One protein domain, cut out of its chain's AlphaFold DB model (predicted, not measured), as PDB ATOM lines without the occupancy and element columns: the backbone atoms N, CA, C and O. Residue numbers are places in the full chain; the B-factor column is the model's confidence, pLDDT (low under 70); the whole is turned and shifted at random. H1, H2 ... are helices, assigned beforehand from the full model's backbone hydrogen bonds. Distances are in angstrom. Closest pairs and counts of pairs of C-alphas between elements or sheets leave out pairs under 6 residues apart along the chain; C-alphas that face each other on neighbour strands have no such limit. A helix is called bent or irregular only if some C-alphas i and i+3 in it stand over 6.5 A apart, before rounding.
ATOM      1  N   LEU A  80     192.515 226.371 279.821       80.88
ATOM      2  CA  LEU A  80     193.150 225.806 281.005       80.88
ATOM      3  C   LEU A  80     194.092 224.639 280.670       80.88
ATOM      4  O   LEU A  80     195.116 224.488 281.338       80.88
ATOM      5  N   SER A  81     193.777 223.825 279.655       73.44
ATOM      6  CA  SER A  81     194.678 222.763 279.194       73.44
ATOM      7  C   SER A  81     195.869 223.343 278.438       73.44
ATOM      8  O   SER A  81     196.983 222.876 278.650       73.44
ATOM      9  N   LEU A  82     195.682 224.415 277.659       80.56
ATOM     10  CA  LEU A  82     196.774 225.124 276.995       80.56
ATOM     11  C   LEU A  82     197.740 225.735 278.014       80.56
ATOM     12  O   LEU A  82     198.944 225.535 277.889       80.56
ATOM     13  N   LEU A  83     197.237 226.405 279.056       86.00
ATOM     14  CA  LEU A  83     198.074 226.975 280.118       86.00
ATOM     15  C   LEU A  83     198.893 225.905 280.858       86.00
ATOM     16  O   LEU A  83     200.054 226.135 281.185       86.00
ATOM     17  N   LYS A  84     198.297 224.734 281.108       86.38
ATOM     18  CA  LYS A  84     198.957 223.597 281.774       86.38
ATOM     19  C   LYS A  84     199.766 222.715 280.820       86.38
ATOM     20  O   LYS A  84     200.451 221.801 281.273       86.38
ATOM     21  N   SER A  85     199.675 222.955 279.517       82.44
ATOM     22  CA  SER A  85     200.412 222.191 278.519       82.44
ATOM     23  C   SER A  85     201.894 222.581 278.524       82.44
ATOM     24  O   SER A  85     202.231 223.720 278.872       82.44
ATOM     25  N   PRO A  86     202.786 221.691 278.053       81.81
ATOM     26  CA  PRO A  86     204.194 222.024 277.853       81.81
ATOM     27  C   PRO A  86     204.387 223.304 277.024       81.81
ATOM     28  O   PRO A  86     205.274 224.097 277.315       81.81
ATOM     29  N   MET A  87     203.516 223.553 276.040       87.44
ATOM     30  CA  MET A  87     203.575 224.753 275.205       87.44
ATOM     31  C   MET A  87     203.225 226.029 275.985       87.44
ATOM     32  O   MET A  87     203.960 227.012 275.903       87.44
ATOM     33  N   GLY A  88     202.141 226.027 276.766       85.44
ATOM     34  CA  GLY A  88     201.737 227.194 277.559       85.44
ATOM     35  C   GLY A  88     202.736 227.543 278.657       85.44
ATOM     36  O   GLY A  88     203.037 228.719 278.859       85.44
ATOM     37  N   LEU A  89     203.314 226.532 279.309       91.62
ATOM     38  CA  LEU A  89     204.367 226.727 280.307       91.62
ATOM     39  C   LEU A  89     205.637 227.313 279.691       91.62
ATOM     40  O   LEU A  89     206.207 228.239 280.262       91.62
ATOM     41  N   MET A  90     206.052 226.828 278.518       89.31
ATOM     42  CA  MET A  90     207.197 227.391 277.797       89.31
ATOM     43  C   MET A  90     206.964 228.853 277.421       89.31
ATOM     44  O   MET A  90     207.833 229.689 277.659       89.31
ATOM     45  N   ILE A  91     205.784 229.186 276.891       87.50
ATOM     46  CA  ILE A  91     205.427 230.574 276.564       87.50
ATOM     47  C   ILE A  91     205.439 231.441 277.830       87.50
ATOM     48  O   ILE A  91     206.052 232.508 277.837       87.50
ATOM     49  N   GLY A  92     204.818 230.976 278.916       91.88
ATOM     50  CA  GLY A  92     204.795 231.694 280.190       91.88
ATOM     51  C   GLY A  92     206.196 231.917 280.765       91.88
ATOM     52  O   GLY A  92     206.536 233.035 281.150       91.88
ATOM     53  N   PHE A  93     207.033 230.881 280.757       90.50
ATOM     54  CA  PHE A  93     208.427 230.961 281.188       90.50
ATOM     55  C   PHE A  93     209.221 231.972 280.353       90.50
ATOM     56  O   PHE A  93     209.915 232.816 280.915       90.50
ATOM     57  N   MET A  94     209.066 231.950 279.027       85.31
ATOM     58  CA  MET A  94     209.742 232.897 278.138       85.31
ATOM     59  C   MET A  94     209.341 234.342 278.416       85.31
ATOM     60  O   MET A  94     210.209 235.208 278.465       85.31
ATOM     61  N   VAL A  95     208.054 234.614 278.648       91.25
ATOM     62  CA  VAL A  95     207.594 235.963 279.007       91.25
ATOM     63  C   VAL A  95     208.241 236.416 280.316       91.25
ATOM     64  O   VAL A  95     208.786 237.514 280.374       91.25
ATOM     65  N   ILE A  96     208.260 235.567 281.345       92.56
ATOM     66  CA  ILE A  96     208.894 235.885 282.635       92.56
ATOM     67  C   ILE A  96     210.380 236.221 282.449       92.56
ATOM     68  O   ILE A  96     210.845 237.257 282.926       92.56
ATOM     69  N   VAL A  97     211.118 235.384 281.719       89.44
ATOM     70  CA  VAL A  97     212.543 235.599 281.431       89.44
ATOM     71  C   VAL A  97     212.753 236.877 280.621       89.44
ATOM     72  O   VAL A  97     213.648 237.650 280.944       89.44
ATOM     73  N   MET A  98     211.909 237.163 279.629       85.88
ATOM     74  CA  MET A  98     211.991 238.388 278.828       85.88
ATOM     75  C   MET A  98     211.821 239.658 279.674       85.88
ATOM     76  O   MET A  98     212.422 240.681 279.358       85.88
ATOM     77  N   PHE A  99     211.050 239.600 280.763       88.81
ATOM     78  CA  PHE A  99     210.911 240.718 281.703       88.81
ATOM     79  C   PHE A  99     212.034 240.782 282.748       88.81
ATOM     80  O   PHE A  99     212.424 241.879 283.153       88.81
ATOM     81  N   LEU A 100     212.559 239.637 283.192       88.50
ATOM     82  CA  LEU A 100     213.593 239.569 284.230       88.50
ATOM     83  C   LEU A 100     215.013 239.772 283.684       88.50
ATOM     84  O   LEU A 100     215.790 240.497 284.296       88.50
ATOM     85  N   MET A 101     215.354 239.196 282.528       84.81
ATOM     86  CA  MET A 101     216.684 239.316 281.908       84.81
ATOM     87  C   MET A 101     217.161 240.767 281.745       84.81
ATOM     88  O   MET A 101     218.254 241.067 282.221       84.81
ATOM     89  N   PRO A 102     216.382 241.711 281.180       80.44
ATOM     90  CA  PRO A 102     216.830 243.099 281.046       80.44
ATOM     91  C   PRO A 102     216.976 243.835 282.387       80.44
ATOM     92  O   PRO A 102     217.527 244.928 282.424       80.44
ATOM     93  N   LYS A 103     216.455 243.276 283.487       81.69
ATOM     94  CA  LYS A 103     216.601 243.834 284.839       81.69
ATOM     95  C   LYS A 103     217.817 243.292 285.583       81.69
ATOM     96  O   LYS A 103     218.241 243.921 286.546       81.69
ATOM     97  N   LEU A 104     218.328 242.133 285.178       80.69
ATOM     98  CA  LEU A 104     219.446 241.458 285.837       80.69
ATOM     99  C   LEU A 104     220.773 241.648 285.098       80.69
ATOM    100  O   LEU A 104     221.818 241.418 285.696       80.69
ATOM    101  N   VAL A 105     220.732 242.047 283.825       80.19
ATOM    102  CA  VAL A 105     221.917 242.210 282.977       80.19
ATOM    103  C   VAL A 105     222.103 243.682 282.626       80.19
ATOM    104  O   VAL A 105     221.147 244.358 282.238       80.19
ATOM    105  N   ASP A 106     223.339 244.166 282.731       83.12
ATOM    106  CA  ASP A 106     223.682 245.534 282.365       83.12
ATOM    107  C   ASP A 106     223.498 245.776 280.853       83.12
ATOM    108  O   ASP A 106     223.802 244.913 280.023       83.12
ATOM    109  N   PRO A 107     223.020 246.967 280.446       73.31
ATOM    110  CA  PRO A 107     222.690 247.264 279.051       73.31
ATOM    111  C   PRO A 107     223.895 247.193 278.098       73.31
ATOM    112  O   PRO A 107     223.714 246.942 276.906       73.31
ATOM    113  N   GLU A 108     225.123 247.371 278.595       76.50
ATOM    114  CA  GLU A 108     226.337 247.209 277.785       76.50
ATOM    115  C   GLU A 108     226.669 245.740 277.504       76.50
ATOM    116  O   GLU A 108     227.093 245.405 276.395       76.50
ATOM    117  N   GLU A 109     226.436 244.852 278.470       75.50
ATOM    118  CA  GLU A 109     226.649 243.413 278.302       75.50
ATOM    119  C   GLU A 109     225.556 242.792 277.437       75.50
ATOM    120  O   GLU A 109     225.857 241.960 276.585       75.50
ATOM    121  N   LEU A 110     224.310 243.264 277.561       74.25
ATOM    122  CA  LEU A 110     223.220 242.872 276.664       74.25
ATOM    123  C   LEU A 110     223.528 243.218 275.210       74.25
ATOM    124  O   LEU A 110     223.236 242.416 274.329       74.25
ATOM    125  N   LYS A 111     224.130 244.382 274.945       73.25
ATOM    126  CA  LYS A 111     224.496 244.789 273.586       73.25
ATOM    127  C   LYS A 111     225.598 243.900 273.005       73.25
ATOM    128  O   LYS A 111     225.475 243.455 271.868       73.25
ATOM    129  N   ARG A 112     226.629 243.584 273.795       74.00
ATOM    130  CA  ARG A 112     227.700 242.662 273.375       74.00
ATOM    131  C   ARG A 112     227.171 241.244 273.167       74.00
ATOM    132  O   ARG A 112     227.425 240.642 272.131       74.00
ATOM    133  N   ALA A 113     226.350 240.755 274.093       73.44
ATOM    134  CA  ALA A 113     225.695 239.460 273.972       73.44
ATOM    135  C   ALA A 113     224.755 239.410 272.759       73.44
ATOM    136  O   ALA A 113     224.709 238.393 272.086       73.44
ATOM    137  N   GLN A 114     224.041 240.495 272.434       69.88
ATOM    138  CA  GLN A 114     223.209 240.598 271.228       69.88
ATOM    139  C   GLN A 114     224.035 240.604 269.937       69.88
ATOM    140  O   GLN A 114     223.617 239.985 268.960       69.88
ATOM    141  N   GLU A 115     225.192 241.266 269.924       72.25
ATOM    142  CA  GLU A 115     226.125 241.253 268.789       72.25
ATOM    143  C   GLU A 115     226.709 239.844 268.563       72.25
ATOM    144  O   GLU A 115     226.772 239.377 267.424       72.25
ATOM    145  N   GLU A 116     227.030 239.115 269.634       67.06
ATOM    146  CA  GLU A 116     227.493 237.719 269.577       67.06
ATOM    147  C   GLU A 116     226.362 236.734 269.213       67.06
ATOM    148  O   GLU A 116     226.541 235.809 268.416       67.06
ATOM    149  N   MET A 117     225.156 236.967 269.730       62.56
ATOM    150  CA  MET A 117     223.946 236.189 269.457       62.56
ATOM    151  C   MET A 117     223.372 236.422 268.053       62.56
ATOM    152  O   MET A 117     222.750 235.525 267.485       62.56
ATOM    153  N   GLY A 118     223.572 237.599 267.462       59.12
ATOM    154  CA  GLY A 118     223.223 237.862 266.064       59.12
ATOM    155  C   GLY A 118     224.022 236.988 265.093       59.12
ATOM    156  O   GLY A 118     223.522 236.642 264.025       59.12
ATOM    157  N   ALA A 119     225.230 236.571 265.492       52.12
ATOM    158  CA  ALA A 119     226.066 235.632 264.746       52.12
ATOM    159  C   ALA A 119     225.756 234.154 265.067       52.12
ATOM    160  O   ALA A 119     225.934 233.290 264.210       52.12
ATOM    161  N   GLN A 120     225.262 233.856 266.273       49.34
ATOM    162  CA  GLN A 120     224.845 232.518 266.707       49.34
ATOM    163  C   GLN A 120     223.432 232.554 267.304       49.34
ATOM    164  O   GLN A 120     223.269 232.499 268.518       49.34
ATOM    165  N   GLY A 121     222.411 232.655 266.445       49.28
ATOM    166  CA  GLY A 121     221.008 232.340 266.761       49.28
ATOM    167  C   GLY A 121     220.535 232.719 268.170       49.28
ATOM    168  O   GLY A 121     220.189 231.843 268.961       49.28
TER     169      GLY A 121
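Overview. This is residues 80 to 121 of the 137 residues of the protein "DUF2012 domain-containing protein" of Salvia splendens (UniProt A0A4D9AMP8). Two helices, the long H2 and the shorter H3, meet near their ends in an open V with few contacts between its arms, which stand at 47 degrees, and the short helix H1 sits at the other end of H2. The V is flat, with spans of 40 by 23 by 7 A along the three main axes. The printed part has 42 residues with three named helices, in the order H1, H2, H3, and no named strand; the class is all helix. The whole is only just extended, close to loose, with a radius of gyration of the C-alphas of 13.9 A.

Along the chain. H1 takes residues 80 to 84, beginning at C-alpha 80 at (193.150, 225.806, 281.005), and measures 6.3 A from first to last C-alpha. H2 takes residues 86 to 104 and is the longest helix, with 19 residues and 26.0 A from C-alpha 86 at (204.194, 222.024, 277.853) to C-alpha 104. It has a kink of 26 degrees near residue 98. H2 is neither bent nor irregular, but only just: C-alphas 99 and 102 are 6.4 A apart. H3 takes residues 107 to 119, measures 18.7 A and ends at C-alpha 119 at (226.066, 235.632, 264.746).

Arrangement. H1 is close to H2 but not clearly touching it; their closest C-alphas are those of Leu 82 and Gly 88, 5.4 A apart. H2 and H3 are also close but not clearly touching, and their closest C-alphas, those of Pro 102 and Leu 110, are 7.8 A apart. H2 and H3 run opposite ways at a steep tilt of 47 degrees, with their centres 18.7 A apart. H1 and H3 are apart. In H1 the O i to N i+4 pair is within hydrogen-bond range, while in H2 this holds for 13 of 15 pairs and in H3 for 8 of 9.

Size, cuts and confidence. The two C-alphas farthest apart, those of Ser 81 and Glu 108, are 40.0 A from each other, and the C-alphas of Leu 80 and Gly 121 are 32.0 A apart. The printed part has no cut. The link from H1 to H2, one residue, and the link from H2 to H3, two residues, are both tight. Residues 93 to 100, which belong to H2, stand free, and so do residues 103 to 109, of which 107 to 109 belong to H3, and residues 111 to 121, of which 111 to 119 belong to H3. The mean pLDDT of the printed part is 78.8, and the model's confidence is low, under 70, at residue 114 and residues 116 to 121.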